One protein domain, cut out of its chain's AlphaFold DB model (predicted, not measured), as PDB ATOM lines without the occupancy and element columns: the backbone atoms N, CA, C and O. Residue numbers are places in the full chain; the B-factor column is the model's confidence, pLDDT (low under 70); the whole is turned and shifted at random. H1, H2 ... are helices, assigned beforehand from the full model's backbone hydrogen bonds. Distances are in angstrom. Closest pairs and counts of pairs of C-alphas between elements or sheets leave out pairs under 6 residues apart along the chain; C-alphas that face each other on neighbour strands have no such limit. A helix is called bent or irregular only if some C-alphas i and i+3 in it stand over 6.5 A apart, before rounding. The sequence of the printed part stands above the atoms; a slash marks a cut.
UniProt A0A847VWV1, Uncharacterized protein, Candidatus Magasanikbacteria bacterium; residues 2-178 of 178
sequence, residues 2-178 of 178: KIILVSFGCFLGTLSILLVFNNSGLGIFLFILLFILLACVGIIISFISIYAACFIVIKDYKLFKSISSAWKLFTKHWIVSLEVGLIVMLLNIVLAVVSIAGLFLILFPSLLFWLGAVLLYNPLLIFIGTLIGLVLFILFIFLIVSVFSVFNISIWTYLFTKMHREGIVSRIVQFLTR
ATOM      1  N   LYS A   2     105.139  92.851 124.379       38.69
ATOM      2  CA  LYS A   2     106.233  93.756 124.830       38.69
ATOM      3  C   LYS A   2     107.012  93.217 126.045       38.69
ATOM      4  O   LYS A   2     108.233  93.228 126.031       38.69
ATOM      5  N   ILE A   3     106.303  92.634 127.015       52.84
ATOM      6  CA  ILE A   3     106.895  91.963 128.190       52.84
ATOM      7  C   ILE A   3     107.782  90.776 127.787       52.84
ATOM      8  O   ILE A   3     108.793  90.530 128.423       52.84
ATOM      9  N   ILE A   4     107.453  90.076 126.697       59.41
ATOM     10  CA  ILE A   4     108.214  88.907 126.230       59.41
ATOM     11  C   ILE A   4     109.538  89.355 125.607       59.41
ATOM     12  O   ILE A   4     110.561  88.742 125.857       59.41
ATOM     13  N   LEU A   5     109.532  90.449 124.843       57.41
ATOM     14  CA  LEU A   5     110.731  90.972 124.182       57.41
ATOM     15  C   LEU A   5     111.705  91.603 125.190       57.41
ATOM     16  O   LEU A   5     112.906  91.374 125.107       57.41
ATOM     17  N   VAL A   6     111.173  92.323 126.184       67.62
ATOM     18  CA  VAL A   6     111.967  92.859 127.303       67.62
ATOM     19  C   VAL A   6     112.479  91.730 128.196       67.62
ATOM     20  O   VAL A   6     113.653  91.729 128.539       67.62
ATOM     21  N   SER A   7     111.644  90.737 128.514       65.38
ATOM     22  CA  SER A   7     112.051  89.563 129.299       65.38
ATOM     23  C   SER A   7     113.131  88.749 128.587       65.38
ATOM     24  O   SER A   7     114.123  88.385 129.205       65.38
ATOM     25  N   PHE A   8     113.013  88.551 127.272       74.00
ATOM     26  CA  PHE A   8     114.020  87.850 126.477       74.00
ATOM     27  C   PHE A   8     115.341  88.625 126.412       74.00
ATOM     28  O   PHE A   8     116.405  88.037 126.574       74.00
ATOM     29  N   GLY A   9     115.287  89.954 126.258       72.88
ATOM     30  CA  GLY A   9     116.475  90.807 126.335       72.88
ATOM     31  C   GLY A   9     117.140  90.770 127.715       72.88
ATOM     32  O   GLY A   9     118.356  90.636 127.807       72.88
ATOM     33  N   CYS A  10     116.346  90.816 128.788       76.06
ATOM     34  CA  CYS A  10     116.844  90.732 130.162       76.06
ATOM     35  C   CYS A  10     117.459  89.358 130.456       76.06
ATOM     36  O   CYS A  10     118.516  89.290 131.071       76.06
ATOM     37  N   PHE A  11     116.830  88.284 129.972       80.00
ATOM     38  CA  PHE A  11     117.307  86.909 130.105       80.00
ATOM     39  C   PHE A  11     118.625  86.681 129.359       80.00
ATOM     40  O   PHE A  11     119.543  86.068 129.891       80.00
ATOM     41  N   LEU A  12     118.754  87.213 128.142       75.31
ATOM     42  CA  LEU A  12     120.017  87.160 127.405       75.31
ATOM     43  C   LEU A  12     121.108  87.985 128.097       75.31
ATOM     44  O   LEU A  12     122.244  87.528 128.178       75.31
ATOM     45  N   GLY A  13     120.753  89.150 128.651       76.31
ATOM     46  CA  GLY A  13     121.664  89.996 129.424       76.31
ATOM     47  C   GLY A  13     122.203  89.302 130.678       76.31
ATOM     48  O   GLY A  13     123.413  89.291 130.917       76.31
ATOM     49  N   THR A  14     121.329  88.655 131.454       77.06
ATOM     50  CA  THR A  14     121.738  87.889 132.640       77.06
ATOM     51  C   THR A  14     122.564  86.657 132.271       77.06
ATOM     52  O   THR A  14     123.536  86.357 132.964       77.06
ATOM     53  N   LEU A  15     122.256  85.995 131.150       77.38
ATOM     54  CA  LEU A  15     123.048  84.881 130.622       77.38
ATOM     55  C   LEU A  15     124.476  85.318 130.252       77.38
ATOM     56  O   LEU A  15     125.438  84.635 130.596       77.38
ATOM     57  N   SER A  16     124.632  86.476 129.602       72.38
ATOM     58  CA  SER A  16     125.954  87.019 129.263       72.38
ATOM     59  C   SER A  16     126.786  87.375 130.498       72.38
ATOM     60  O   SER A  16     127.984  87.113 130.510       72.38
ATOM     61  N   ILE A  17     126.161  87.897 131.556       72.56
ATOM     62  CA  ILE A  17     126.843  88.195 132.823       72.56
ATOM     63  C   ILE A  17     127.326  86.898 133.489       72.56
ATOM     64  O   ILE A  17     128.484  86.809 133.890       72.56
ATOM     65  N   LEU A  18     126.480  85.865 133.545       75.81
ATOM     66  CA  LEU A  18     126.836  84.557 134.113       75.81
ATOM     67  C   LEU A  18     128.008  83.881 133.384       75.81
ATOM     68  O   LEU A  18     128.851  83.259 134.029       75.81
ATOM     69  N   LEU A  19     128.088  84.021 132.057       75.06
ATOM     70  CA  LEU A  19     129.182  83.463 131.254       75.06
ATOM     71  C   LEU A  19     130.523  84.173 131.487       75.06
ATOM     72  O   LEU A  19     131.557  83.517 131.428       75.06
ATOM     73  N   VAL A  20     130.514  85.474 131.797       73.00
ATOM     74  CA  VAL A  20     131.730  86.237 132.140       73.00
ATOM     75  C   VAL A  20     132.276  85.836 133.513       73.00
ATOM     76  O   VAL A  20     133.488  85.754 133.690       73.00
ATOM     77  N   PHE A  21     131.402  85.544 134.479       74.44
ATOM     78  CA  PHE A  21     131.824  85.087 135.809       74.44
ATOM     79  C   PHE A  21     132.357  83.648 135.818       74.44
ATOM     80  O   PHE A  21     133.085  83.264 136.733       74.44
ATOM     81  N   ASN A  22     132.036  82.851 134.796       71.81
ATOM     82  CA  ASN A  22     132.594  81.520 134.629       71.81
ATOM     83  C   ASN A  22     133.930  81.619 133.870       71.81
ATOM     84  O   ASN A  22     133.948  81.624 132.642       71.81
ATOM     85  N   ASN A  23     135.046  81.702 134.608       68.38
ATOM     86  CA  ASN A  23     136.417  81.904 134.102       68.38
ATOM     87  C   ASN A  23     136.998  80.673 133.363       68.38
ATOM     88  O   ASN A  23     138.129  80.246 133.588       68.38
ATOM     89  N   SER A  24     136.190  80.056 132.507       81.31
ATOM     90  CA  SER A  24     136.555  78.947 131.637       81.31
ATOM     91  C   SER A  24     136.787  79.468 130.217       81.31
ATOM     92  O   SER A  24     136.057  80.337 129.739       81.31
ATOM     93  N   GLY A  25     137.772  78.913 129.501       78.94
ATOM     94  CA  GLY A  25     138.040  79.304 128.107       78.94
ATOM     95  C   GLY A  25     136.823  79.130 127.183       78.94
ATOM     96  O   GLY A  25     136.596  79.944 126.290       78.94
ATOM     97  N   LEU A  26     135.982  78.123 127.452       81.94
ATOM     98  CA  LEU A  26     134.706  77.909 126.761       81.94
ATOM     99  C   LEU A  26     133.676  79.012 127.057       81.94
ATOM    100  O   LEU A  26     132.947  79.414 126.150       81.94
ATOM    101  N   GLY A  27     133.630  79.530 128.290       81.62
ATOM    102  CA  GLY A  27     132.735  80.624 128.682       81.62
ATOM    103  C   GLY A  27     133.019  81.916 127.917       81.62
ATOM    104  O   GLY A  27     132.096  82.539 127.392       81.62
ATOM    105  N   ILE A  28     134.300  82.261 127.754       81.62
ATOM    106  CA  ILE A  28     134.738  83.446 126.999       81.62
ATOM    107  C   ILE A  28     134.384  83.312 125.511       81.62
ATOM    108  O   ILE A  28     133.859  84.252 124.913       81.62
ATOM    109  N   PHE A  29     134.617  82.140 124.908       83.94
ATOM    110  CA  PHE A  29     134.264  81.898 123.505       83.94
ATOM    111  C   PHE A  29     132.751  82.010 123.263       83.94
ATOM    112  O   PHE A  29     132.316  82.711 122.346       83.94
ATOM    113  N   LEU A  30     131.941  81.368 124.113       84.31
ATOM    114  CA  LEU A  30     130.481  81.449 124.040       84.31
ATOM    115  C   LEU A  30     129.981  82.881 124.249       84.31
ATOM    116  O   LEU A  30     129.074  83.307 123.541       84.31
ATOM    117  N   PHE A  31     130.591  83.636 125.166       84.12
ATOM    118  CA  PHE A  31     130.270  85.044 125.384       84.12
ATOM    119  C   PHE A  31     130.502  85.887 124.125       84.12
ATOM    120  O   PHE A  31     129.600  86.614 123.713       84.12
ATOM    121  N   ILE A  32     131.668  85.761 123.481       85.00
ATOM    122  CA  ILE A  32     131.989  86.500 122.248       85.00
ATOM    123  C   ILE A  32     130.985  86.149 121.144       85.00
ATOM    124  O   ILE A  32     130.433  87.041 120.498       85.00
ATOM    125  N   LEU A  33     130.695  84.861 120.952       87.12
ATOM    126  CA  LEU A  33     129.751  84.401 119.933       87.12
ATOM    127  C   LEU A  33     128.332  84.937 120.181       87.12
ATOM    128  O   LEU A  33     127.684  85.433 119.256       87.12
ATOM    129  N   LEU A  34     127.864  84.891 121.433       85.25
ATOM    130  CA  LEU A  34     126.563  85.434 121.826       85.25
ATOM    131  C   LEU A  34     126.520  86.953 121.613       85.25
ATOM    132  O   LEU A  34     125.552  87.472 121.064       85.25
ATOM    133  N   PHE A  35     127.585  87.662 121.990       83.12
ATOM    134  CA  PHE A  35     127.701  89.108 121.827       83.12
ATOM    135  C   PHE A  35     127.607  89.531 120.357       83.12
ATOM    136  O   PHE A  35     126.827  90.426 120.037       83.12
ATOM    137  N   ILE A  36     128.328  88.856 119.451       87.81
ATOM    138  CA  ILE A  36     128.224  89.107 118.005       87.81
ATOM    139  C   ILE A  36     126.791  88.877 117.507       87.81
ATOM    140  O   ILE A  36     126.251  89.723 116.793       87.81
ATOM    141  N   LEU A  37     126.143  87.776 117.906       87.19
ATOM    142  CA  LEU A  37     124.763  87.489 117.501       87.19
ATOM    143  C   LEU A  37     123.791  88.571 117.983       87.19
ATOM    144  O   LEU A  37     122.982  89.070 117.197       87.19
ATOM    145  N   LEU A  38     123.886  88.969 119.255       83.69
ATOM    146  CA  LEU A  38     123.066  90.041 119.816       83.69
ATOM    147  C   LEU A  38     123.328  91.383 119.128       83.69
ATOM    148  O   LEU A  38     122.373  92.106 118.846       83.69
ATOM    149  N   ALA A  39     124.584  91.705 118.816       83.25
ATOM    150  CA  ALA A  39     124.936  92.923 118.093       83.25
ATOM    151  C   ALA A  39     124.301  92.943 116.693       83.25
ATOM    152  O   ALA A  39     123.652  93.926 116.329       83.25
ATOM    153  N   CYS A  40     124.393  91.845 115.937       84.88
ATOM    154  CA  CYS A  40     123.753  91.721 114.626       84.88
ATOM    155  C   CYS A  40     122.228  91.883 114.707       84.88
ATOM    156  O   CYS A  40     121.638  92.632 113.924       84.88
ATOM    157  N   VAL A  41     121.583  91.228 115.675       86.44
ATOM    158  CA  VAL A  41     120.134  91.361 115.897       86.44
ATOM    159  C   VAL A  41     119.768  92.797 116.287       86.44
ATOM    160  O   VAL A  41     118.787  93.340 115.777       86.44
ATOM    161  N   GLY A  42     120.573  93.444 117.132       84.75
ATOM    162  CA  GLY A  42     120.389  94.838 117.532       84.75
ATOM    163  C   GLY A  42     120.444  95.803 116.348       84.75
ATOM    164  O   GLY A  42     119.584  96.677 116.228       84.75
ATOM    165  N   ILE A  43     121.390  95.596 115.427       84.81
ATOM    166  CA  ILE A  43     121.497  96.378 114.189       84.81
ATOM    167  C   ILE A  43     120.219  96.235 113.353       84.81
ATOM    168  O   ILE A  43     119.633  97.238 112.945       84.81
ATOM    169  N   ILE A  44     119.736  95.006 113.145       87.56
ATOM    170  CA  ILE A  44     118.507  94.739 112.382       87.56
ATOM    171  C   ILE A  44     117.303  95.449 113.020       87.56
ATOM    172  O   ILE A  44     116.550  96.145 112.335       87.56
ATOM    173  N   ILE A  45     117.138  95.323 114.340       86.62
ATOM    174  CA  ILE A  45     116.048  95.968 115.086       86.62
ATOM    175  C   ILE A  45     116.123  97.494 114.973       86.62
ATOM    176  O   ILE A  45     115.085  98.139 114.813       86.62
ATOM    177  N   SER A  46     117.327  98.070 115.011       85.56
ATOM    178  CA  SER A  46     117.541  99.511 114.843       85.56
ATOM    179  C   SER A  46     117.002 100.005 113.496       85.56
ATOM    180  O   SER A  46     116.170 100.916 113.458       85.56
ATOM    181  N   PHE A  47     117.359  99.332 112.395       87.31
ATOM    182  CA  PHE A  47     116.838  99.658 111.062       87.31
ATOM    183  C   PHE A  47     115.311  99.543 110.984       87.31
ATOM    184  O   PHE A  47     114.637 100.446 110.484       87.31
ATOM    185  N   ILE A  48     114.745  98.456 111.516       89.00
ATOM    186  CA  ILE A  48     113.291  98.244 111.528       89.00
ATOM    187  C   ILE A  48     112.584  99.344 112.318       89.00
ATOM    188  O   ILE A  48     111.522  99.795 111.897       89.00
ATOM    189  N   SER A  49     113.156  99.789 113.437       87.38
ATOM    190  CA  SER A  49     112.599 100.866 114.258       87.38
ATOM    191  C   SER A  49     112.524 102.181 113.479       87.38
ATOM    192  O   SER A  49     111.466 102.810 113.425       87.38
ATOM    193  N   ILE A  50     113.610 102.545 112.786       89.06
ATOM    194  CA  ILE A  50     113.674 103.751 111.948       89.06
ATOM    195  C   ILE A  50     112.627 103.687 110.826       89.06
ATOM    196  O   ILE A  50     111.873 104.640 110.615       89.06
ATOM    197  N   TYR A  51     112.510 102.552 110.132       89.50
ATOM    198  CA  TYR A  51     111.512 102.390 109.069       89.50
ATOM    199  C   TYR A  51     110.081 102.344 109.596       89.50
ATOM    200  O   TYR A  51     109.177 102.890 108.964       89.50
ATOM    201  N   ALA A  52     109.850 101.734 110.759       88.88
ATOM    202  CA  ALA A  52     108.542 101.729 111.397       88.88
ATOM    203  C   ALA A  52     108.115 103.152 111.780       88.88
ATOM    204  O   ALA A  52     106.962 103.508 111.540       88.88
ATOM    205  N   ALA A  53     109.035 103.974 112.297       88.06
ATOM    206  CA  ALA A  53     108.791 105.389 112.560       88.06
ATOM    207  C   ALA A  53     108.426 106.145 111.273       88.06
ATOM    208  O   ALA A  53     107.418 106.846 111.245       88.06
ATOM    209  N   CYS A  54     109.156 105.918 110.174       87.81
ATOM    210  CA  CYS A  54     108.833 106.510 108.873       87.81
ATOM    211  C   CYS A  54     107.439 106.094 108.369       87.81
ATOM    212  O   CYS A  54     106.685 106.929 107.879       87.81
ATOM    213  N   PHE A  55     107.051 104.823 108.526       89.12
ATOM    214  CA  PHE A  55     105.705 104.354 108.169       89.12
ATOM    215  C   PHE A  55     104.597 104.974 109.030       89.12
ATOM    216  O   PHE A  55     103.493 105.183 108.531       89.12
ATOM    217  N   ILE A  56     104.861 105.252 110.309       89.25
ATOM    218  CA  ILE A  56     103.895 105.927 111.183       89.25
ATOM    219  C   ILE A  56     103.742 107.384 110.746       89.25
ATOM    220  O   ILE A  56     102.625 107.821 110.525       89.25
ATOM    221  N   VAL A  57     104.852 108.102 110.557       87.88
ATOM    222  CA  VAL A  57     104.838 109.545 110.266       87.88
ATOM    223  C   VAL A  57     104.374 109.859 108.839       87.88
ATOM    224  O   VAL A  57     103.673 110.839 108.631       87.88
ATOM    225  N   ILE A  58     104.752 109.051 107.842       85.12
ATOM    226  CA  ILE A  58     104.481 109.353 106.421       85.12
ATOM    227  C   ILE A  58     103.183 108.706 105.921       85.12
ATOM    228  O   ILE A  58     102.561 109.200 104.981       85.12
ATOM    229  N   LYS A  59     102.805 107.546 106.473       81.75
ATOM    230  CA  LYS A  59     101.669 106.742 105.987       81.75
ATOM    231  C   LYS A  59     100.555 106.569 107.024       81.75
ATOM    232  O   LYS A  59      99.608 105.841 106.730       81.75
ATOM    233  N   ASP A  60     100.674 107.169 108.211       83.75
ATOM    234  CA  ASP A  60      99.719 107.049 109.326       83.75
ATOM    235  C   ASP A  60      99.368 105.594 109.684       83.75
ATOM    236  O   ASP A  60      98.244 105.237 110.054       83.75
ATOM    237  N   TYR A  61     100.338 104.683 109.556       87.75
ATOM    238  CA  TYR A  61     100.118 103.284 109.910       87.75
ATOM    239  C   TYR A  61     100.104 103.092 111.427       87.75
ATOM    240  O   TYR A  61     100.982 103.562 112.145       87.75
ATOM    241  N   LYS A  62      99.153 102.287 111.922       89.25
ATOM    242  CA  LYS A  62      99.153 101.813 113.317       89.25
ATOM    243  C   LYS A  62     100.453 101.052 113.624       89.25
ATOM    244  O   LYS A  62     100.923 100.290 112.779       89.25
ATOM    245  N   LEU A  63     100.953 101.163 114.861       81.75
ATOM    246  CA  LEU A  63     102.244 100.610 115.324       81.75
ATOM    247  C   LEU A  63     102.539  99.166 114.866       81.75
ATOM    248  O   LEU A  63     103.651  98.839 114.473       81.75
ATOM    249  N   PHE A  64     101.551  98.272 114.903       85.69
ATOM    250  CA  PHE A  64     101.764  96.877 114.496       85.69
ATOM    251  C   PHE A  64     101.895  96.713 112.979       85.69
ATOM    252  O   PHE A  64     102.707  95.919 112.499       85.69
ATOM    253  N   LYS A  65     101.111  97.481 112.215       88.19
ATOM    254  CA  LYS A  65     101.153  97.469 110.751       88.19
ATOM    255  C   LYS A  65     102.446  98.110 110.244       88.19
ATOM    256  O   LYS A  65     103.000  97.621 109.259       88.19
ATOM    257  N   SER A  66     102.952  99.141 110.926       87.50
ATOM    258  CA  SER A  66     104.224  99.778 110.576       87.50
ATOM    259  C   SER A  66     105.412  98.844 110.797       87.50
ATOM    260  O   SER A  66     106.216  98.698 109.885       87.50
ATOM    261  N   ILE A  67     105.473  98.117 111.920       88.50
ATOM    262  CA  ILE A  67     106.546  97.138 112.184       88.50
ATOM    263  C   ILE A  67     106.529  95.995 111.159       88.50
ATOM    264  O   ILE A  67     107.569  95.639 110.614       88.50
ATOM    265  N   SER A  68     105.353  95.434 110.851       89.88
ATOM    266  CA  SER A  68     105.249  94.358 109.853       89.88
ATOM    267  C   SER A  68     105.668  94.826 108.453       89.88
ATOM    268  O   SER A  68     106.342  94.098 107.726       89.88
ATOM    269  N   SER A  69     105.313  96.061 108.087       87.25
ATOM    270  CA  SER A  69     105.696  96.651 106.798       87.25
ATOM    271  C   SER A  69     107.185  97.003 106.752       87.25
ATOM    272  O   SER A  69     107.837  96.753 105.742       87.25
ATOM    273  N   ALA A  70     107.742  97.507 107.858       88.00
ATOM    274  CA  ALA A  70     109.167  97.772 108.025       88.00
ATOM    275  C   ALA A  70     110.002  96.493 107.897       88.00
ATOM    276  O   ALA A  70     111.005  96.498 107.189       88.00
ATOM    277  N   TRP A  71     109.548  95.383 108.493       89.38
ATOM    278  CA  TRP A  71     110.198  94.080 108.349       89.38
ATOM    279  C   TRP A  71     110.259  93.636 106.885       89.38
ATOM    280  O   TRP A  71     111.328  93.292 106.390       89.38
ATOM    281  N   LYS A  72     109.130  93.702 106.164       88.88
ATOM    282  CA  LYS A  72     109.066  93.339 104.737       88.88
ATOM    283  C   LYS A  72     109.947  94.229 103.858       88.88
ATOM    284  O   LYS A  72     110.520  93.748 102.885       88.88
ATOM    285  N   LEU A  73     110.039  95.522 104.174       87.56
ATOM    286  CA  LEU A  73     110.884  96.456 103.432       87.56
ATOM    287  C   LEU A  73     112.372  96.167 103.675       87.56
ATOM    288  O   LEU A  73     113.142  96.115 102.719       87.56
ATOM    289  N   PHE A  74     112.752  95.923 104.935       87.25
ATOM    290  CA  PHE A  74     114.125  95.594 105.308       87.25
ATOM    291  C   PHE A  74     114.589  94.294 104.652       87.25
ATOM    292  O   PHE A  74     115.631  94.290 104.011       87.25
ATOM    293  N   THR A  75     113.810  93.208 104.725       86.75
ATOM    294  CA  THR A  75     114.217  91.929 104.115       86.75
ATOM    295  C   THR A  75     114.360  92.020 102.596       86.75
ATOM    296  O   THR A  75     115.211  91.343 102.025       86.75
ATOM    297  N   LYS A  76     113.579  92.885 101.935       87.12
ATOM    298  CA  LYS A  76     113.675  93.117 100.489       87.12
ATOM    299  C   LYS A  76     114.927  93.910 100.087       87.12
ATOM    300  O   LYS A  76     115.482  93.652  99.024       87.12
ATOM    301  N   HIS A  77     115.381  94.854 100.915       85.25
ATOM    302  CA  HIS A  77     116.484  95.775 100.596       85.25
ATOM    303  C   HIS A  77     117.545  95.850 101.710       85.25
ATOM    304  O   HIS A  77     118.062  96.925 102.032       85.25
ATOM    305  N   TRP A  78     117.893  94.706 102.307       84.81
ATOM    306  CA  TRP A  78     118.784  94.664 103.472       84.81
ATOM    307  C   TRP A  78     120.202  95.164 103.147       84.81
ATOM    308  O   TRP A  78     120.765  95.929 103.926       84.81
ATOM    309  N   ILE A  79     120.738  94.836 101.961       85.56
ATOM    310  CA  ILE A  79     122.060  95.307 101.502       85.56
ATOM    311  C   ILE A  79     122.100  96.833 101.380       85.56
ATOM    312  O   ILE A  79     123.025  97.464 101.880       85.56
ATOM    313  N   VAL A  80     121.080  97.436 100.760       84.75
ATOM    314  CA  VAL A  80     121.000  98.899 100.587       84.75
ATOM    315  C   VAL A  80     120.914  99.595 101.947       84.75
ATOM    316  O   VAL A  80     121.554 100.621 102.165       84.75
ATOM    317  N   SER A  81     120.147  99.015 102.874       86.75
ATOM    318  CA  SER A  81     120.006  99.528 104.241       86.75
ATOM    319  C   SER A  81     121.350  99.531 104.976       86.75
ATOM    320  O   SER A  81     121.699 100.522 105.615       86.75
ATOM    321  N   LEU A  82     122.128  98.454 104.833       87.19
ATOM    322  CA  LEU A  82     123.454  98.318 105.437       87.19
ATOM    323  C   LEU A  82     124.463  99.285 104.799       87.19
ATOM    324  O   LEU A  82     125.152  99.992 105.523       87.19
ATOM    325  N   GLU A  83     124.498  99.383 103.466       88.06
ATOM    326  CA  GLU A  83     125.377 100.297 102.721       88.06
ATOM    327  C   GLU A  83     125.183 101.750 103.178       88.06
ATOM    328  O   GLU A  83     126.135 102.424 103.574       88.06
ATOM    329  N   VAL A  84     123.932 102.222 103.197       87.69
ATOM    330  CA  VAL A  84     123.632 103.592 103.628       87.69
ATOM    331  C   VAL A  84     123.853 103.761 105.126       87.69
ATOM    332  O   VAL A  84     124.402 104.781 105.532       87.69
ATOM    333  N   GLY A  85     123.512 102.766 105.949       87.81
ATOM    334  CA  GLY A  85     123.812 102.797 107.380       87.81
ATOM    335  C   GLY A  85     125.309 102.934 107.673       87.81
ATOM    336  O   GLY A  85     125.685 103.710 108.547       87.81
ATOM    337  N   LEU A  86     126.165 102.255 106.905       88.56
ATOM    338  CA  LEU A  86     127.620 102.349 107.024       88.56
ATOM    339  C   LEU A  86     128.121 103.739 106.609       88.56
ATOM    340  O   LEU A  86     128.918 104.340 107.327       88.56
ATOM    341  N   ILE A  87     127.603 104.298 105.511       88.94
ATOM    342  CA  ILE A  87     127.927 105.669 105.082       88.94
ATOM    343  C   ILE A  87     127.525 106.686 106.160       88.94
ATOM    344  O   ILE A  87     128.323 107.551 106.514       88.94
ATOM    345  N   VAL A  88     126.316 106.570 106.718       89.50
ATOM    346  CA  VAL A  88     125.842 107.442 107.805       89.50
ATOM    347  C   VAL A  88     126.716 107.288 109.045       89.50
ATOM    348  O   VAL A  88     127.087 108.287 109.651       89.50
ATOM    349  N   MET A  89     127.112 106.064 109.400       88.62
ATOM    350  CA  MET A  89     128.025 105.814 110.516       88.62
ATOM    351  C   MET A  89     129.382 106.499 110.309       88.62
ATOM    352  O   MET A  89     129.857 107.180 111.214       88.62
ATOM    353  N   LEU A  90     129.991 106.366 109.126       90.50
ATOM    354  CA  LEU A  90     131.255 107.037 108.806       90.50
ATOM    355  C   LEU A  90     131.121 108.560 108.876       90.50
ATOM    356  O   LEU A  90     131.967 109.223 109.472       90.50
ATOM    357  N   LEU A  91     130.037 109.118 108.333       90.38
ATOM    358  CA  LEU A  91     129.764 110.552 108.420       90.38
ATOM    359  C   LEU A  91     129.565 111.006 109.869       90.38
ATOM    360  O   LEU A  91     130.069 112.060 110.245       90.38
ATOM    361  N   ASN A  92     128.912 110.197 110.705       89.81
ATOM    362  CA  ASN A  92     128.751 110.487 112.127       89.81
ATOM    363  C   ASN A  92     130.101 110.511 112.859       89.81
ATOM    364  O   ASN A  92     130.317 111.386 113.693       89.81
ATOM    365  N   ILE A  93     131.025 109.604 112.522       92.06
ATOM    366  CA  ILE A  93     132.390 109.604 113.073       92.06
ATOM    367  C   ILE A  93     133.139 110.868 112.643       92.06
ATOM    368  O   ILE A  93     133.716 111.551 113.486       92.06
ATOM    369  N   VAL A  94     133.102 111.218 111.354       91.94
ATOM    370  CA  VAL A  94     133.751 112.438 110.843       91.94
ATOM    371  C   VAL A  94     133.193 113.679 111.539       91.94
ATOM    372  O   VAL A  94     133.959 114.515 112.011       91.94
ATOM    373  N   LEU A  95     131.870 113.781 111.672       90.44
ATOM    374  CA  LEU A  95     131.221 114.889 112.371       90.44
ATOM    375  C   LEU A  95     131.599 114.947 113.855       90.44
ATOM    376  O   LEU A  95     131.781 116.042 114.376       90.44
ATOM    377  N   ALA A  96     131.759 113.802 114.525       91.38
ATOM    378  CA  ALA A  96     132.226 113.750 115.909       91.38
ATOM    379  C   ALA A  96     133.676 114.244 116.053       91.38
ATOM    380  O   ALA A  96     134.003 114.964 116.991       91.38
ATOM    381  N   VAL A  97     134.557 113.908 115.109       93.50
ATOM    382  CA  VAL A  97     135.937 114.423 115.107       93.50
ATOM    383  C   VAL A  97     135.950 115.934 114.859       93.50
ATOM    384  O   VAL A  97     136.623 116.677 115.574       93.50
ATOM    385  N   VAL A  98     135.167 116.407 113.886       92.31
ATOM    386  CA  VAL A  98     135.042 117.837 113.570       92.31
ATOM    387  C   VAL A  98     134.434 118.614 114.738       92.31
ATOM    388  O   VAL A  98     134.879 119.726 115.016       92.31
ATOM    389  N   SER A  99     133.462 118.051 115.460       92.81
ATOM    390  CA  SER A  99     132.867 118.715 116.622       92.81
ATOM    391  C   SER A  99     133.856 118.856 117.776       92.81
ATOM    392  O   SER A  99     133.912 119.921 118.388       92.81
ATOM    393  N   ILE A 100     134.690 117.843 118.029       93.06
ATOM    394  CA  ILE A 100     135.773 117.928 119.019       93.06
ATOM    395  C   ILE A 100     136.764 119.030 118.629       93.06
ATOM    396  O   ILE A 100     137.096 119.873 119.458       93.06
ATOM    397  N   ALA A 101     137.198 119.080 117.367       93.31
ATOM    398  CA  ALA A 101     138.082 120.144 116.890       93.31
ATOM    399  C   ALA A 101     137.427 121.537 116.998       93.31
ATOM    400  O   ALA A 101     138.063 122.501 117.427       93.31
ATOM    401  N   GLY A 102     136.136 121.636 116.668       93.62
ATOM    402  CA  GLY A 102     135.353 122.864 116.780       93.62
ATOM    403  C   GLY A 102     135.221 123.373 118.218       93.62
ATOM    404  O   GLY A 102     135.292 124.583 118.426       93.62
ATOM    405  N   LEU A 103     135.119 122.477 119.213       93.50
ATOM    406  CA  LEU A 103     135.117 122.854 120.635       93.50
ATOM    407  C   LEU A 103     136.382 123.616 121.017       93.50
ATOM    408  O   LEU A 103     136.288 124.662 121.656       93.50
ATOM    409  N   PHE A 104     137.555 123.121 120.615       91.19
ATOM    410  CA  PHE A 104     138.824 123.790 120.912       91.19
ATOM    411  C   PHE A 104     138.882 125.189 120.297       91.19
ATOM    412  O   PHE A 104     139.332 126.129 120.949       91.19
ATOM    413  N   LEU A 105     138.382 125.338 119.068       93.06
ATOM    414  CA  LEU A 105     138.370 126.621 118.372       93.06
ATOM    415  C   LEU A 105     137.427 127.632 119.047       93.06
ATOM    416  O   LEU A 105     137.774 128.796 119.225       93.06
ATOM    417  N   ILE A 106     136.236 127.186 119.446       94.00
ATOM    418  CA  ILE A 106     135.195 128.044 120.028       94.00
ATOM    419  C   ILE A 106     135.473 128.399 121.484       94.00
ATOM    420  O   ILE A 106     135.087 129.477 121.926       94.00
ATOM    421  N   LEU A 107     136.169 127.541 122.229       94.62
ATOM    422  CA  LEU A 107     136.600 127.840 123.596       94.62
ATOM    423  C   LEU A 107     137.864 128.708 123.646       94.62
ATOM    424  O   LEU A 107     138.225 129.198 124.716       94.62
ATOM    425  N   PHE A 108     138.507 128.968 122.506       93.12
ATOM    426  CA  PHE A 108     139.712 129.792 122.434       93.12
ATOM    427  C   PHE A 108     139.563 131.195 123.060       93.12
ATOM    428  O   PHE A 108     140.436 131.580 123.839       93.12
ATOM    429  N   PRO A 109     138.466 131.954 122.845       91.06
ATOM    430  CA  PRO A 109     138.268 133.245 123.506       91.06
ATOM    431  C   PRO A 109     138.237 133.123 125.034       91.06
ATOM    432  O   PRO A 109     138.816 133.951 125.729       91.06
ATOM    433  N   SER A 110     137.612 132.067 125.564       94.12
ATOM    434  CA  SER A 110     137.566 131.796 127.008       94.12
ATOM    435  C   SER A 110     138.965 131.524 127.574       94.12
ATOM    436  O   SER A 110     139.315 132.061 128.628       94.12
ATOM    437  N   LEU A 111     139.801 130.785 126.832       92.88
ATOM    438  CA  LEU A 111     141.199 130.539 127.199       92.88
ATOM    439  C   LEU A 111     142.023 131.832 127.247       92.88
ATOM    440  O   LEU A 111     142.821 132.005 128.166       92.88
ATOM    441  N   LEU A 112     141.808 132.766 126.313       93.69
ATOM    442  CA  LEU A 112     142.490 134.067 126.322       93.69
ATOM    443  C   LEU A 112     142.151 134.892 127.573       93.69
ATOM    444  O   LEU A 112     143.052 135.470 128.182       93.69
ATOM    445  N   PHE A 113     140.882 134.913 127.996       93.81
ATOM    446  CA  PHE A 113     140.481 135.574 129.247       93.81
ATOM    447  C   PHE A 113     141.120 134.918 130.474       93.81
ATOM    448  O   PHE A 113     141.559 135.622 131.383       93.81
ATOM    449  N   TRP A 114     141.219 133.587 130.483       92.25
ATOM    450  CA  TRP A 114     141.901 132.841 131.542       92.25
ATOM    451  C   TRP A 114     143.394 133.185 131.623       92.25
ATOM    452  O   TRP A 114     143.897 133.484 132.704       92.25
ATOM    453  N   LEU A 115     144.095 133.219 130.486       93.69
ATOM    454  CA  LEU A 115     145.505 133.617 130.426       93.69
ATOM    455  C   LEU A 115     145.706 135.068 130.883       93.69
ATOM    456  O   LEU A 115     146.594 135.345 131.690       93.69
ATOM    457  N   GLY A 116     144.853 135.988 130.420       93.56
ATOM    458  CA  GLY A 116     144.878 137.386 130.849       93.56
ATOM    459  C   GLY A 116     144.638 137.550 132.352       93.56
ATOM    460  O   GLY A 116     145.280 138.382 132.990       93.56
ATOM    461  N   ALA A 117     143.770 136.726 132.942       94.31
ATOM    462  CA  ALA A 117     143.503 136.752 134.376       94.31
ATOM    463  C   ALA A 117     144.726 136.363 135.218       94.31
ATOM    464  O   ALA A 117     144.978 136.992 136.246       94.31
ATOM    465  N   VAL A 118     145.486 135.358 134.771       94.00
ATOM    466  CA  VAL A 118     146.724 134.918 135.432       94.00
ATOM    467  C   VAL A 118     147.797 136.005 135.344       94.00
ATOM    468  O   VAL A 118     148.435 136.310 136.346       94.00
ATOM    469  N   LEU A 119     147.962 136.625 134.171       95.00
ATOM    470  CA  LEU A 119     148.967 137.672 133.942       95.00
ATOM    471  C   LEU A 119     148.691 138.955 134.738       95.00
ATOM    472  O   LEU A 119     149.622 139.593 135.218       95.00
ATOM    473  N   LEU A 120     147.418 139.336 134.870       94.62
ATOM    474  CA  LEU A 120     146.995 140.573 135.538       94.62
ATOM    475  C   LEU A 120     146.614 140.370 137.014       94.62
ATOM    476  O   LEU A 120     146.217 141.332 137.668       94.62
ATOM    477  N   TYR A 121     146.686 139.133 137.519       92.69
ATOM    478  CA  TYR A 121     146.245 138.737 138.862       92.69
ATOM    479  C   TYR A 121     144.834 139.252 139.213       92.69
ATOM    480  O   TYR A 121     144.570 139.735 140.315       92.69
ATOM    481  N   ASN A 122     143.906 139.185 138.253       92.88
ATOM    482  CA  ASN A 122     142.562 139.739 138.407       92.88
ATOM    483  C   ASN A 122     141.490 138.633 138.357       92.88
ATOM    484  O   ASN A 122     141.221 138.085 137.282       92.88
ATOM    485  N   PRO A 123     140.821 138.328 139.487       90.56
ATOM    486  CA  PRO A 123     139.840 137.245 139.562       90.56
ATOM    487  C   PRO A 123     138.569 137.511 138.738       90.56
ATOM    488  O   PRO A 123     137.890 136.563 138.345       90.56
ATOM    489  N   LEU A 124     138.252 138.773 138.416       93.44
ATOM    490  CA  LEU A 124     137.086 139.108 137.590       93.44
ATOM    491  C   LEU A 124     137.225 138.569 136.161       93.44
ATOM    492  O   LEU A 124     136.233 138.129 135.580       93.44
ATOM    493  N   LEU A 125     138.442 138.536 135.602       92.38
ATOM    494  CA  LEU A 125     138.668 137.984 134.262       92.38
ATOM    495  C   LEU A 125     138.426 136.468 134.212       92.38
ATOM    496  O   LEU A 125     137.911 135.979 133.206       92.38
ATOM    497  N   ILE A 126     138.714 135.731 135.293       91.94
ATOM    498  CA  ILE A 126     138.407 134.292 135.394       91.94
ATOM    499  C   ILE A 126     136.895 134.078 135.326       91.94
ATOM    500  O   ILE A 126     136.416 133.218 134.580       91.94
ATOM    501  N   PHE A 127     136.133 134.877 136.076       93.88
ATOM    502  CA  PHE A 127     134.675 134.789 136.100       93.88
ATOM    503  C   PHE A 127     134.066 135.085 134.722       93.88
ATOM    504  O   PHE A 127     133.274 134.294 134.211       93.88
ATOM    505  N   ILE A 128     134.500 136.175 134.080       94.50
ATOM    506  CA  ILE A 128     134.040 136.572 132.741       94.50
ATOM    507  C   ILE A 128     134.411 135.512 131.696       94.50
ATOM    508  O   ILE A 128     133.555 135.086 130.921       94.50
ATOM    509  N   GLY A 129     135.661 135.038 131.703       95.00
ATOM    510  CA  GLY A 129     136.129 134.001 130.785       95.00
ATOM    511  C   GLY A 129     135.343 132.698 130.927       95.00
ATOM    512  O   GLY A 129     134.980 132.088 129.921       95.00
ATOM    513  N   THR A 130     135.017 132.306 132.161       94.06
ATOM    514  CA  THR A 130     134.232 131.096 132.448       94.06
ATOM    515  C   THR A 130     132.780 131.241 131.987       94.06
ATOM    516  O   THR A 130     132.256 130.329 131.348       94.06
ATOM    517  N   LEU A 131     132.139 132.389 132.233       96.00
ATOM    518  CA  LEU A 131     130.779 132.659 131.748       96.00
ATOM    519  C   LEU A 131     130.702 132.637 130.219       96.00
ATOM    520  O   LEU A 131     129.825 131.981 129.658       96.00
ATOM    521  N   ILE A 132     131.641 133.303 129.542       95.25
ATOM    522  CA  ILE A 132     131.718 133.311 128.076       95.25
ATOM    523  C   ILE A 132     131.934 131.891 127.544       95.25
ATOM    524  O   ILE A 132     131.234 131.470 126.625       95.25
ATOM    525  N   GLY A 133     132.859 131.136 128.144       95.75
ATOM    526  CA  GLY A 133     133.129 129.749 127.763       95.75
ATOM    527  C   GLY A 133     131.894 128.860 127.891       95.75
ATOM    528  O   GLY A 133     131.581 128.112 126.969       95.75
ATOM    529  N   LEU A 134     131.146 128.993 128.989       96.00
ATOM    530  CA  LEU A 134     129.925 128.228 129.230       96.00
ATOM    531  C   LEU A 134     128.834 128.559 128.203       96.00
ATOM    532  O   LEU A 134     128.236 127.649 127.631       96.00
ATOM    533  N   VAL A 135     128.598 129.845 127.924       96.62
ATOM    534  CA  VAL A 135     127.605 130.271 126.924       96.62
ATOM    535  C   VAL A 135     127.972 129.749 125.532       96.62
ATOM    536  O   VAL A 135     127.125 129.169 124.851       96.62
ATOM    537  N   LEU A 136     129.236 129.898 125.124       96.00
ATOM    538  CA  LEU A 136     129.725 129.409 123.834       96.00
ATOM    539  C   LEU A 136     129.634 127.884 123.720       96.00
ATOM    540  O   LEU A 136     129.215 127.372 122.682       96.00
ATOM    541  N   PHE A 137     129.962 127.159 124.790       95.38
ATOM    542  CA  PHE A 137     129.862 125.703 124.846       95.38
ATOM    543  C   PHE A 137     128.425 125.215 124.654       95.38
ATOM    544  O   PHE A 137     128.175 124.329 123.835       95.38
ATOM    545  N   ILE A 138     127.468 125.822 125.364       96.19
ATOM    546  CA  ILE A 138     126.048 125.483 125.232       96.19
ATOM    547  C   ILE A 138     125.580 125.748 123.800       96.19
ATOM    548  O   ILE A 138     125.045 124.843 123.160       96.19
ATOM    549  N   LEU A 139     125.820 126.952 123.272       96.06
ATOM    550  CA  LEU A 139     125.416 127.309 121.908       96.06
ATOM    551  C   LEU A 139     125.987 126.338 120.870       96.06
ATOM    552  O   LEU A 139     125.271 125.907 119.965       96.06
ATOM    553  N   PHE A 140     127.250 125.947 121.028       95.00
ATOM    554  CA  PHE A 140     127.904 125.011 120.129       95.00
ATOM    555  C   PHE A 140     127.284 123.610 120.169       95.00
ATOM    556  O   PHE A 140     126.992 123.039 119.116       95.00
ATOM    557  N   ILE A 141     127.024 123.067 121.364       94.44
ATOM    558  CA  ILE A 141     126.359 121.764 121.507       94.44
ATOM    559  C   ILE A 141     124.971 121.801 120.874       94.44
ATOM    560  O   ILE A 141     124.628 120.898 120.110       94.44
ATOM    561  N   PHE A 142     124.182 122.840 121.153       96.00
ATOM    562  CA  PHE A 142     122.849 122.987 120.570       96.00
ATOM    563  C   PHE A 142     122.899 123.013 119.040       96.00
ATOM    564  O   PHE A 142     122.097 122.338 118.390       96.00
ATOM    565  N   LEU A 143     123.861 123.739 118.465       94.19
ATOM    566  CA  LEU A 143     124.047 123.821 117.019       94.19
ATOM    567  C   LEU A 143     124.369 122.445 116.426       94.19
ATOM    568  O   LEU A 143     123.688 122.010 115.497       94.19
ATOM    569  N   ILE A 144     125.345 121.723 116.986       93.25
ATOM    570  CA  ILE A 144     125.716 120.392 116.484       93.25
ATOM    571  C   ILE A 144     124.552 119.422 116.594       93.25
ATOM    572  O   ILE A 144     124.234 118.751 115.617       93.25
ATOM    573  N   VAL A 145     123.916 119.340 117.764       92.94
ATOM    574  CA  VAL A 145     122.820 118.393 117.998       92.94
ATOM    575  C   VAL A 145     121.666 118.669 117.036       92.94
ATOM    576  O   VAL A 145     121.114 117.730 116.464       92.94
ATOM    577  N   SER A 146     121.334 119.941 116.803       95.06
ATOM    578  CA  SER A 146     120.287 120.338 115.862       95.06
ATOM    579  C   SER A 146     120.618 119.917 114.427       95.06
ATOM    580  O   SER A 146     119.855 119.166 113.813       95.06
ATOM    581  N   VAL A 147     121.785 120.323 113.914       91.06
ATOM    582  CA  VAL A 147     122.215 120.007 112.542       91.06
ATOM    583  C   VAL A 147     122.312 118.497 112.338       91.06
ATOM    584  O   VAL A 147     121.805 117.961 111.351       91.06
ATOM    585  N   PHE A 148     122.906 117.792 113.299       89.75
ATOM    586  CA  PHE A 148     123.090 116.348 113.250       89.75
ATOM    587  C   PHE A 148     121.767 115.586 113.262       89.75
ATOM    588  O   PHE A 148     121.593 114.625 112.508       89.75
ATOM    589  N   SER A 149     120.822 116.013 114.098       90.81
ATOM    590  CA  SER A 149     119.498 115.400 114.177       90.81
ATOM    591  C   SER A 149     118.740 115.560 112.858       90.81
ATOM    592  O   SER A 149     118.273 114.571 112.288       90.81
ATOM    593  N   VAL A 150     118.703 116.779 112.304       92.94
ATOM    594  CA  VAL A 150     118.049 117.059 111.015       92.94
ATOM    595  C   VAL A 150     118.694 116.259 109.884       92.94
ATOM    596  O   VAL A 150     117.983 115.668 109.069       92.94
ATOM    597  N   PHE A 151     120.026 116.190 109.849       90.50
ATOM    598  CA  PHE A 151     120.768 115.422 108.853       90.50
ATOM    599  C   PHE A 151     120.422 113.928 108.899       90.50
ATOM    600  O   PHE A 151     120.038 113.353 107.878       90.50
ATOM    601  N   ASN A 152     120.475 113.311 110.086       90.06
ATOM    602  CA  ASN A 152     120.133 111.900 110.258       90.06
ATOM    603  C   ASN A 152     118.686 111.620 109.832       90.06
ATOM    604  O   ASN A 152     118.447 110.722 109.025       90.06
ATOM    605  N   ILE A 153     117.718 112.408 110.313       90.50
ATOM    606  CA  ILE A 153     116.297 112.224 109.974       90.50
ATOM    607  C   ILE A 153     116.073 112.353 108.462       90.50
ATOM    608  O   ILE A 153     115.354 111.540 107.874       90.50
ATOM    609  N   SER A 154     116.711 113.336 107.824       90.25
ATOM    610  CA  SER A 154     116.588 113.586 106.385       90.25
ATOM    611  C   SER A 154     117.112 112.415 105.558       90.25
ATOM    612  O   SER A 154     116.430 111.969 104.637       90.25
ATOM    613  N   ILE A 155     118.277 111.856 105.906       90.44
ATOM    614  CA  ILE A 155     118.845 110.704 105.192       90.44
ATOM    615  C   ILE A 155     117.958 109.475 105.331       90.44
ATOM    616  O   ILE A 155     117.655 108.827 104.328       90.44
ATOM    617  N   TRP A 156     117.514 109.155 106.547       89.44
ATOM    618  CA  TRP A 156     116.676 107.977 106.772       89.44
ATOM    619  C   TRP A 156     115.323 108.097 106.074       89.44
ATOM    620  O   TRP A 156     114.853 107.131 105.471       89.44
ATOM    621  N   THR A 157     114.734 109.291 106.082       89.38
ATOM    622  CA  THR A 157     113.456 109.571 105.417       89.38
ATOM    623  C   THR A 157     113.595 109.542 103.894       89.38
ATOM    624  O   THR A 157     112.739 108.986 103.198       89.38
ATOM    625  N   TYR A 158     114.695 110.083 103.362       88.19
ATOM    626  CA  TYR A 158     115.026 110.008 101.941       88.19
ATOM    627  C   TYR A 158     115.236 108.557 101.498       88.19
ATOM    628  O   TYR A 158     114.613 108.108 100.533       88.19
ATOM    629  N   LEU A 159     116.045 107.795 102.241       87.31
ATOM    630  CA  LEU A 159     116.295 106.376 101.991       87.31
ATOM    631  C   LEU A 159     114.988 105.582 101.990       87.31
ATOM    632  O   LEU A 159     114.715 104.834 101.052       87.31
ATOM    633  N   PHE A 160     114.161 105.780 103.016       86.94
ATOM    634  CA  PHE A 160     112.858 105.142 103.135       86.94
ATOM    635  C   PHE A 160     111.961 105.446 101.930       86.94
ATOM    636  O   PHE A 160     111.431 104.527 101.303       86.94
ATOM    637  N   THR A 161     111.816 106.724 101.575       84.56
ATOM    638  CA  THR A 161     110.959 107.160 100.464       84.56
ATOM    639  C   THR A 161     111.418 106.545  99.150       84.56
ATOM    640  O   THR A 161     110.601 106.029  98.387       84.56
ATOM    641  N   LYS A 162     112.731 106.541  98.917       84.06
ATOM    642  CA  LYS A 162     113.322 106.024  97.690       84.06
ATOM    643  C   LYS A 162     113.181 104.495  97.596       84.06
ATOM    644  O   LYS A 162     112.792 103.983  96.551       84.06
ATOM    645  N   MET A 163     113.371 103.755  98.696       83.94
ATOM    646  CA  MET A 163     113.134 102.300  98.729       83.94
ATOM    647  C   MET A 163     111.654 101.939  98.568       83.94
ATOM    648  O   MET A 163     111.330 100.912  97.978       83.94
ATOM    649  N   HIS A 164     110.753 102.774  99.089       77.62
ATOM    650  CA  HIS A 164     109.317 102.520  99.055       77.62
ATOM    651  C   HIS A 164     108.662 102.868  97.707       77.62
ATOM    652  O   HIS A 164     107.732 102.171  97.307       77.62
ATOM    653  N   ARG A 165     109.110 103.932  97.020       68.38
ATOM    654  CA  ARG A 165     108.497 104.406  95.765       68.38
ATOM    655  C   ARG A 165     109.165 103.880  94.495       68.38
ATOM    656  O   ARG A 165     108.448 103.559  93.558       68.38
ATOM    657  N   GLU A 166     110.495 103.796  94.450       59.31
ATOM    658  CA  GLU A 166     111.225 103.622  93.179       59.31
ATOM    659  C   GLU A 166     111.914 102.261  93.030       59.31
ATOM    660  O   GLU A 166     112.393 101.949  91.948       59.31
ATOM    661  N   GLY A 167     111.943 101.421  94.074       55.94
ATOM    662  CA  GLY A 167     112.600 100.111  94.014       55.94
ATOM    663  C   GLY A 167     114.095 100.241  93.701       55.94
ATOM    664  O   GLY A 167     114.539  99.995  92.588       55.94
ATOM    665  N   ILE A 168     114.893 100.640  94.690       52.38
ATOM    666  CA  ILE A 168     116.324 100.899  94.481       52.38
ATOM    667  C   ILE A 168     117.107  99.589  94.358       52.38
ATOM    668  O   ILE A 168     117.015  98.717  95.227       52.38
ATOM    669  N   VAL A 169     117.954  99.510  93.332       54.12
ATOM    670  CA  VAL A 169     119.025  98.511  93.199       54.12
ATOM    671  C   VAL A 169     120.296  99.060  93.869       54.12
ATOM    672  O   VAL A 169     120.617 100.235  93.699       54.12
ATOM    673  N   SER A 170     121.005  98.254  94.670       55.03
ATOM    674  CA  SER A 170     122.239  98.697  95.354       55.03
ATOM    675  C   SER A 170     123.289  99.190  94.350       55.03
ATOM    676  O   SER A 170     123.466  98.585  93.290       55.03
ATOM    677  N   ARG A 171     124.022 100.260  94.700       60.25
ATOM    678  CA  ARG A 171     125.115 100.794  93.866       60.25
ATOM    679  C   ARG A 171     126.256  99.788  93.711       60.25
ATOM    680  O   ARG A 171     126.868  99.743  92.650       60.25
ATOM    681  N   ILE A 172     126.483  98.941  94.715       58.41
ATOM    682  CA  ILE A 172     127.458  97.842  94.661       58.41
ATOM    683  C   ILE A 172     127.037  96.804  93.617       58.41
ATOM    684  O   ILE A 172     127.854  96.377  92.809       58.41
ATOM    685  N   VAL A 173     125.749  96.451  93.578       59.69
ATOM    686  CA  VAL A 173     125.209  95.548  92.550       59.69
ATOM    687  C   VAL A 173     125.335  96.198  91.175       59.69
ATOM    688  O   VAL A 173     125.805  95.560  90.245       59.69
ATOM    689  N   GLN A 174     125.019  97.485  91.043       61.94
ATOM    690  CA  GLN A 174     125.150  98.193  89.770       61.94
ATOM    691  C   GLN A 174     126.604  98.289  89.272       61.94
ATOM    692  O   GLN A 174     126.824  98.247  88.068       61.94
ATOM    693  N   PHE A 175     127.585  98.383  90.176       60.19
ATOM    694  CA  PHE A 175     129.011  98.356  89.832       60.19
ATOM    695  C   PHE A 175     129.512  96.946  89.485       60.19
ATOM    696  O   PHE A 175     130.374  96.812  88.632       60.19
ATOM    697  N   LEU A 176     128.961  95.896  90.104       59.62
ATOM    698  CA  LEU A 176     129.280  94.493  89.793       59.62
ATOM    699  C   LEU A 176     128.573  93.956  88.538       59.62
ATOM    700  O   LEU A 176     129.016  92.963  87.974       59.62
ATOM    701  N   THR A 177     127.461  94.572  88.126       57.75
ATOM    702  CA  THR A 177     126.685  94.160  86.938       57.75
ATOM    703  C   THR A 177     127.060  94.965  85.682       57.75
ATOM    704  O   THR A 177     126.461  94.754  84.629       57.75
ATOM    705  N   ARG A 178     128.005  95.907  85.786       42.59
ATOM    706  CA  ARG A 178     128.535  96.705  84.673       42.59
ATOM    707  C   ARG A 178     129.957  96.267  84.361       42.59
ATOM    708  O   ARG A 178     130.289  96.275  83.158       42.59
TER     709      ARG A 178
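This is residues 2 to 178 of the 178 residues of an uncharacterized protein of Candidatus Magasanikbacteria bacterium (UniProt A0A847VWV1). Two long helices, H5 and the slightly bent, nearly straight H4, run side by side as a helical hairpin, and near its open end a third long helix, H2, crosses H5 about perpendicularly, so that the whole is a large L. H1 folds back beside the far end of H2 in a second, splayed hairpin, the short H3 packs on the other end of H2 at the corner of the L, and H6 ends a short tail near H4a. The 177 printed residues hold six named helices, H1 to H6 in chain order, and no named strand; the class is all helix. The whole is only just extended, close to loose, with a radius of gyration of the C-alphas of 23.9 A, and spans 67 by 52 by 40 A.

H5, residues 123 to 165, is 63.1 A long, from C-alpha 123 at (139.840, 137.245, 139.562) to C-alpha 165 at (108.497, 104.406, 95.765). H4, residues 78 to 120, was assigned as one helix by its hydrogen bonds but is bent: C-alphas 106 and 109 are 7.0 A apart. Its arms are H4a, residues 78 to 106, 40.7 A, and H4b, residues 109 to 120, 16.6 A, at a shallow tilt of 24 degrees. H2, residues 25 to 59, measures 50.6 A; H1, residues 2 to 21, begins at C-alpha 2 (106.233, 93.756, 124.830) and measures 29.2 A. H3 is residues 63 to 76, 20.2 A, and H6 residues 171 to 176, 8.6 A.

H4b and H5 form a hairpin at a shallow tilt of 13 degrees; their closest C-alphas, of Ser 110 and Gly 129, are 4.6 A apart. H4a touches residues 136 to 152 of H5 at 15 degrees, opposite ways, closest at Ile 106 and Leu 136, 6.8 A between C-alphas. H2, the hub, touches three helices. With residues 50 to 54 it touches H5, about perpendicular at 77 degrees; the closest C-alphas, of Cys 54 and Thr 157, are 6.5 A apart. With residues 47 to 56 it touches H3 at a steep tilt of 67 degrees, C-alphas of Ala 52 and Ser 66 closest at 4.8 A. H1 and H2 are a hairpin at 25 degrees, with the C-alphas of Leu 19 and Gly 27 closest at 5.2 A; H1 touches with residues 16 to 20 alone. H6 touches no helix but is near H4a; H1 is apart from H3 and H5, among others. In H1, H2, H3, H4a, H4b, H5 and H6, every O i to N i+4 pair is within hydrogen-bond range.

The C-alphas farthest apart, of Tyr 121 and Thr 177, are 71.2 A apart. Residues 2 to 8, which belong to H1, and residues 21 to 26 stand free. The printed part has no cut and ends at the chain's last residue; all five links are tight. Mean pLDDT of the printed part is 84.5, with residues 2 to 7, 23 and 165 to 178 of this model under 70.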